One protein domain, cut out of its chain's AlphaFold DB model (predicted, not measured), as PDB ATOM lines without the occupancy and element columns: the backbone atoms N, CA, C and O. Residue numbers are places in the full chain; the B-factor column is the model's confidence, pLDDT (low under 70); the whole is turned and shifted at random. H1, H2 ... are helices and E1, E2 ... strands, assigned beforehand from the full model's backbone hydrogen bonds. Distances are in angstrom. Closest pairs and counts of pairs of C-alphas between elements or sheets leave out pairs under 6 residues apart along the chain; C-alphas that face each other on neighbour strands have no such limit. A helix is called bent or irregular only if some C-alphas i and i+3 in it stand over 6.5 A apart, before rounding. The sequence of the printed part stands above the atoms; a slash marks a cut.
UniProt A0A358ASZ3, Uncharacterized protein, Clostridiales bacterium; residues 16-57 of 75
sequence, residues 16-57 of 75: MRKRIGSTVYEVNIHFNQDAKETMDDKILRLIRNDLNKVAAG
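Overview. This is residues 16 to 57 of the 75 residues of an uncharacterized protein of Clostridiales bacterium (UniProt A0A358ASZ3). A two-stranded hairpin, E1 and E2, and one long helix, H1, make the two arms of an open V, with nothing packed between them. The stretch of residues 29 to 38 makes the turn of the V, and H1 folds back from it without packing on the hairpin. The printed part has 42 residues, with two named strands and one named helix in the order E1, E2, H1; the sheet, in the order E1 - E2, is antiparallel and the class is mixed, helices and strands. The whole is only just loose, close to extended, with a radius of gyration of the C-alphas of 13.5 A, and flat, with spans of 37 by 28 by 11 A.

Arrangement. E1, residues 16 to 20, and E2, residues 23 to 28, form a hairpin with a tight link. They are antiparallel, with an angle of 160 degrees between their directions. The C-alphas of Arg 19 and Val 24 face each other at 4.3 A. N 18 and O 25 are within hydrogen-bond range at 2.9 A, and N 25 and O 18 at 2.8 A. H1, residues 39 to 55, is apart from E1, with no C-alpha of the one within 8 A of the other. In H1 every O i to N i+4 pair is within hydrogen-bond range.

Along the chain. E1 begins at C-alpha 16 (-34.214, -51.408, -41.879) and is 12.7 A long from first to last C-alpha. E2 is 16.3 A long and ends at C-alpha 28 (-34.541, -44.861, -42.801). H1 is 24.3 A long, is not bent, and ends at C-alpha 55 (-59.290, -42.843, -57.491).

Size, cuts and confidence. The two C-alphas farthest apart are those of Gln 33 and Gly 57, at 37.6 A. Residues 19 to 24 and residues 30 to 57, of which 39 to 55 belong to H1, stand free. The printed part has no cut, and the link from E2 to H1, 10 residues, is short. The mean pLDDT of the printed part is 80.8, with residue 33 and residues 56 to 57 under 70.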
ATOM      1  N   MET A  16     -33.646 -50.086 -41.643       88.06
ATOM      2  CA  MET A  16     -34.214 -51.408 -41.879       88.06
ATOM      3  C   MET A  16     -34.308 -51.687 -43.375       88.06
ATOM      4  O   MET A  16     -34.952 -50.950 -44.117       88.06
ATOM      5  N   ARG A  17     -33.754 -52.824 -43.798       91.00
ATOM      6  CA  ARG A  17     -33.914 -53.344 -45.157       91.00
ATOM      7  C   ARG A  17     -34.724 -54.631 -45.126       91.00
ATOM      8  O   ARG A  17     -34.336 -55.586 -44.455       91.00
ATOM      9  N   LYS A  18     -35.837 -54.683 -45.859       90.31
ATOM     10  CA  LYS A  18     -36.720 -55.858 -45.899       90.31
ATOM     11  C   LYS A  18     -37.198 -56.145 -47.312       90.31
ATOM     12  O   LYS A  18     -37.659 -55.253 -48.014       90.31
ATOM     13  N   ARG A  19     -37.144 -57.413 -47.719       91.12
ATOM     14  CA  ARG A  19     -37.745 -57.874 -48.973       91.12
ATOM     15  C   ARG A  19     -39.165 -58.372 -48.725       91.12
ATOM     16  O   ARG A  19     -39.381 -59.174 -47.819       91.12
ATOM     17  N   ILE A  20     -40.109 -57.914 -49.542       90.25
ATOM     18  CA  ILE A  20     -41.503 -58.368 -49.550       90.25
ATOM     19  C   ILE A  20     -41.858 -58.674 -51.008       90.25
ATOM     20  O   ILE A  20     -41.910 -57.776 -51.845       90.25
ATOM     21  N   GLY A  21     -42.033 -59.958 -51.331       93.06
ATOM     22  CA  GLY A  21     -42.187 -60.410 -52.717       93.06
ATOM     23  C   GLY A  21     -40.954 -60.101 -53.581       93.06
ATOM     24  O   GLY A  21     -39.817 -60.444 -53.229       93.06
ATOM     25  N   SER A  22     -41.169 -59.454 -54.730       89.31
ATOM     26  CA  SER A  22     -40.107 -59.014 -55.648       89.31
ATOM     27  C   SER A  22     -39.447 -57.692 -55.242       89.31
ATOM     28  O   SER A  22     -38.382 -57.374 -55.766       89.31
ATOM     29  N   THR A  23     -40.026 -56.954 -54.294       84.62
ATOM     30  CA  THR A  23     -39.580 -55.602 -53.945       84.62
ATOM     31  C   THR A  23     -38.713 -55.613 -52.692       84.62
ATOM     32  O   THR A  23     -39.047 -56.238 -51.679       84.62
ATOM     33  N   VAL A  24     -37.590 -54.899 -52.745       91.06
ATOM     34  CA  VAL A  24     -36.732 -54.634 -51.587       91.06
ATOM     35  C   VAL A  24     -37.046 -53.234 -51.080       91.06
ATOM     36  O   VAL A  24     -36.911 -52.262 -51.814       91.06
ATOM     37  N   TYR A  25     -37.476 -53.144 -49.828       83.62
ATOM     38  CA  TYR A  25     -37.756 -51.895 -49.139       83.62
ATOM     39  C   TYR A  25     -36.562 -51.514 -48.278       83.62
ATOM     40  O   TYR A  25     -36.069 -52.325 -47.489       83.62
ATOM     41  N   GLU A  26     -36.137 -50.268 -48.418       87.44
ATOM     42  CA  GLU A  26     -35.074 -49.654 -47.638       87.44
ATOM     43  C   GLU A  26     -35.673 -48.500 -46.827       87.44
ATOM     44  O   GLU A  26     -36.259 -47.573 -47.385       87.44
ATOM     45  N   VAL A  27     -35.610 -48.602 -45.498       81.94
ATOM     46  CA  VAL A  27     -36.335 -47.729 -44.569       81.94
ATOM     47  C   VAL A  27     -35.345 -47.036 -43.644       81.94
ATOM     48  O   VAL A  27     -34.689 -47.685 -42.831       81.94
ATOM     49  N   ASN A  28     -35.290 -45.708 -43.727       82.56
ATOM     50  CA  ASN A  28     -34.541 -44.861 -42.801       82.56
ATOM     51  C   ASN A  28     -35.465 -44.361 -41.685       82.56
ATOM     52  O   ASN A  28     -36.532 -43.808 -41.962       82.56
ATOM     53  N   ILE A  29     -35.070 -44.567 -40.427       78.50
ATOM     54  CA  ILE A  29     -35.876 -44.215 -39.256       78.50
ATOM     55  C   ILE A  29     -35.331 -42.920 -38.655       78.50
ATOM     56  O   ILE A  29     -34.208 -42.862 -38.159       78.50
ATOM     57  N   HIS A  30     -36.163 -41.881 -38.669       74.62
ATOM     58  CA  HIS A  30     -35.888 -40.612 -38.006       74.62
ATOM     59  C   HIS A  30     -36.803 -40.471 -36.793       74.62
ATOM     60  O   HIS A  30     -38.025 -40.370 -36.938       74.62
ATOM     61  N   PHE A  31     -36.218 -40.458 -35.596       70.75
ATOM     62  CA  PHE A  31     -36.949 -40.130 -34.377       70.75
ATOM     63  C   PHE A  31     -37.057 -38.613 -34.239       70.75
ATOM     64  O   PHE A  31     -36.064 -37.901 -34.361       70.75
ATOM     65  N   ASN A  32     -38.261 -38.127 -33.968       75.50
ATOM     66  CA  ASN A  32     -38.510 -36.743 -33.595       75.50
ATOM     67  C   ASN A  32     -39.295 -36.768 -32.280       75.50
ATOM     68  O   ASN A  32     -40.378 -37.347 -32.235       75.50
ATOM     69  N   GLN A  33     -38.725 -36.187 -31.223       68.50
ATOM     70  CA  GLN A  33     -39.329 -36.173 -29.886       68.50
ATOM     71  C   GLN A  33     -40.592 -35.300 -29.829       68.50
ATOM     72  O   GLN A  33     -41.494 -35.592 -29.054       68.50
ATOM     73  N   ASP A  34     -40.694 -34.305 -30.712       77.00
ATOM     74  CA  ASP A  34     -41.831 -33.384 -30.810       77.00
ATOM     75  C   ASP A  34     -42.849 -33.810 -31.882       77.00
ATOM     76  O   ASP A  34     -43.810 -33.089 -32.179       77.00
ATOM     77  N   ALA A  35     -42.644 -34.970 -32.519       73.56
ATOM     78  CA  ALA A  35     -43.568 -35.457 -33.529       73.56
ATOM     79  C   ALA A  35     -44.902 -35.844 -32.886       73.56
ATOM     80  O   ALA A  35     -45.008 -36.824 -32.157       73.56
ATOM     81  N   LYS A  36     -45.945 -35.093 -33.235       76.50
ATOM     82  CA  LYS A  36     -47.333 -35.393 -32.857       76.50
ATOM     83  C   LYS A  36     -47.943 -36.549 -33.659       76.50
ATOM     84  O   LYS A  36     -48.976 -37.072 -33.271       76.50
ATOM     85  N   GLU A  37     -47.331 -36.904 -34.787       77.00
ATOM     86  CA  GLU A  37     -47.803 -37.942 -35.709       77.00
ATOM     87  C   GLU A  37     -47.102 -39.274 -35.404       77.00
ATOM     88  O   GLU A  37     -45.868 -39.367 -35.487       77.00
ATOM     89  N   THR A  38     -47.882 -40.307 -35.078       83.19
ATOM     90  CA  THR A  38     -47.371 -41.660 -34.814       83.19
ATOM     91  C   THR A  38     -46.965 -42.380 -36.109       83.19
ATOM     92  O   THR A  38     -47.234 -41.920 -37.221       83.19
ATOM     93  N   MET A  39     -46.292 -43.531 -35.995       79.88
ATOM     94  CA  MET A  39     -45.978 -44.363 -37.169       79.88
ATOM     95  C   MET A  39     -47.245 -44.879 -37.860       79.88
ATOM     96  O   MET A  39     -47.293 -44.899 -39.091       79.88
ATOM     97  N   ASP A  40     -48.273 -45.225 -37.088       79.94
ATOM     98  CA  ASP A  40     -49.558 -45.685 -37.615       79.94
ATOM     99  C   ASP A  40     -50.258 -44.571 -38.399       79.94
ATOM    100  O   ASP A  40     -50.715 -44.798 -39.520       79.94
ATOM    101  N   ASP A  41     -50.242 -43.338 -37.880       84.06
ATOM    102  CA  ASP A  41     -50.791 -42.170 -38.579       84.06
ATOM    103  C   ASP A  41     -50.100 -41.941 -39.931       84.06
ATOM    104  O   ASP A  41     -50.763 -41.721 -40.950       84.06
ATOM    105  N   LYS A  42     -48.765 -42.062 -39.965       83.00
ATOM    106  CA  LYS A  42     -47.973 -41.929 -41.199       83.00
ATOM    107  C   LYS A  42     -48.331 -43.004 -42.218       83.00
ATOM    108  O   LYS A  42     -48.518 -42.684 -43.393       83.00
ATOM    109  N   ILE A  43     -48.440 -44.262 -41.787       84.31
ATOM    110  CA  ILE A  43     -48.802 -45.391 -42.658       84.31
ATOM    111  C   ILE A  43     -50.212 -45.186 -43.218       84.31
ATOM    112  O   ILE A  43     -50.410 -45.261 -44.432       84.31
ATOM    113  N   LEU A  44     -51.179 -44.853 -42.362       86.25
ATOM    114  CA  LEU A  44     -52.560 -44.604 -42.772       86.25
ATOM    115  C   LEU A  44     -52.655 -43.441 -43.763       86.25
ATOM    116  O   LEU A  44     -53.380 -43.536 -44.754       86.25
ATOM    117  N   ARG A  45     -51.909 -42.353 -43.541       86.69
ATOM    118  CA  ARG A  45     -51.867 -41.215 -44.466       86.69
ATOM    119  C   ARG A  45     -51.274 -41.591 -45.820       86.69
ATOM    120  O   ARG A  45     -51.820 -41.172 -46.838       86.69
ATOM    121  N   LEU A  46     -50.182 -42.357 -45.845       85.06
ATOM    122  CA  LEU A  46     -49.575 -42.824 -47.095       85.06
ATOM    123  C   LEU A  46     -50.554 -43.692 -47.889       85.06
ATOM    124  O   LEU A  46     -50.789 -43.409 -49.061       85.06
ATOM    125  N   ILE A  47     -51.212 -44.652 -47.232       85.56
ATOM    126  CA  ILE A  47     -52.226 -45.510 -47.861       85.56
ATOM    127  C   ILE A  47     -53.382 -44.669 -48.411       85.56
ATOM    128  O   ILE A  47     -53.750 -44.814 -49.572       85.56
ATOM    129  N   ARG A  48     -53.944 -43.750 -47.613       85.75
ATOM    130  CA  ARG A  48     -55.043 -42.873 -48.061       85.75
ATOM    131  C   ARG A  48     -54.645 -42.019 -49.261       85.75
ATOM    132  O   ARG A  48     -55.430 -41.876 -50.191       85.75
ATOM    133  N   ASN A  49     -53.440 -41.454 -49.249       82.88
ATOM    134  CA  ASN A  49     -52.931 -40.655 -50.360       82.88
ATOM    135  C   ASN A  49     -52.787 -41.489 -51.637       82.88
ATOM    136  O   ASN A  49     -53.155 -41.025 -52.713       82.88
ATOM    137  N   ASP A  50     -52.298 -42.721 -51.520       80.62
ATOM    138  CA  ASP A  50     -52.166 -43.625 -52.660       80.62
ATOM    139  C   ASP A  50     -53.535 -44.045 -53.208       80.62
ATOM    140  O   ASP A  50     -53.749 -43.983 -54.418       80.62
ATOM    141  N   LEU A  51     -54.499 -44.363 -52.338       79.19
ATOM    142  CA  LEU A  51     -55.879 -44.647 -52.744       79.19
ATOM    143  C   LEU A  51     -56.526 -43.448 -53.453       79.19
ATOM    144  O   LEU A  51     -57.155 -43.619 -54.495       79.19
ATOM    145  N   ASN A  52     -56.328 -42.232 -52.937       78.00
ATOM    146  CA  ASN A  52     -56.851 -41.011 -53.551       78.00
ATOM    147  C   ASN A  52     -56.237 -40.744 -54.934       78.00
ATOM    148  O   ASN A  52     -56.941 -40.299 -55.837       78.00
ATOM    149  N   LYS A  53     -54.944 -41.035 -55.129       71.69
ATOM    150  CA  LYS A  53     -54.280 -40.908 -56.439       71.69
ATOM    151  C   LYS A  53     -54.819 -41.906 -57.459       71.69
ATOM    152  O   LYS A  53     -55.052 -41.526 -58.603       71.69
ATOM    153  N   VAL A  54     -55.062 -43.150 -57.035       70.12
ATOM    154  CA  VAL A  54     -55.699 -44.175 -57.879       70.12
ATOM    155  C   VAL A  54     -57.125 -43.754 -58.247       70.12
ATOM    156  O   VAL A  54     -57.497 -43.808 -59.417       70.12
ATOM    157  N   ALA A  55     -57.910 -43.281 -57.274       70.00
ATOM    158  CA  ALA A  55     -59.290 -42.843 -57.491       70.00
ATOM    159  C   ALA A  55     -59.396 -41.624 -58.426       70.00
ATOM    160  O   ALA A  55     -60.352 -41.516 -59.189       70.00
ATOM    161  N   ALA A  56     -58.401 -40.732 -58.412       68.31
ATOM    162  CA  ALA A  56     -58.332 -39.568 -59.293       68.31
ATOM    163  C   ALA A  56     -57.906 -39.895 -60.742       68.31
ATOM    164  O   ALA A  56     -57.671 -38.977 -61.526       68.31
ATOM    165  N   GLY A  57     -57.771 -41.176 -61.113       54.19
ATOM    166  CA  GLY A  57     -57.379 -41.585 -62.468       54.19
ATOM    167  C   GLY A  57     -55.929 -41.239 -62.826       54.19
ATOM    168  O   GLY A  57     -55.550 -41.288 -63.995       54.19
TER     169      GLY A  57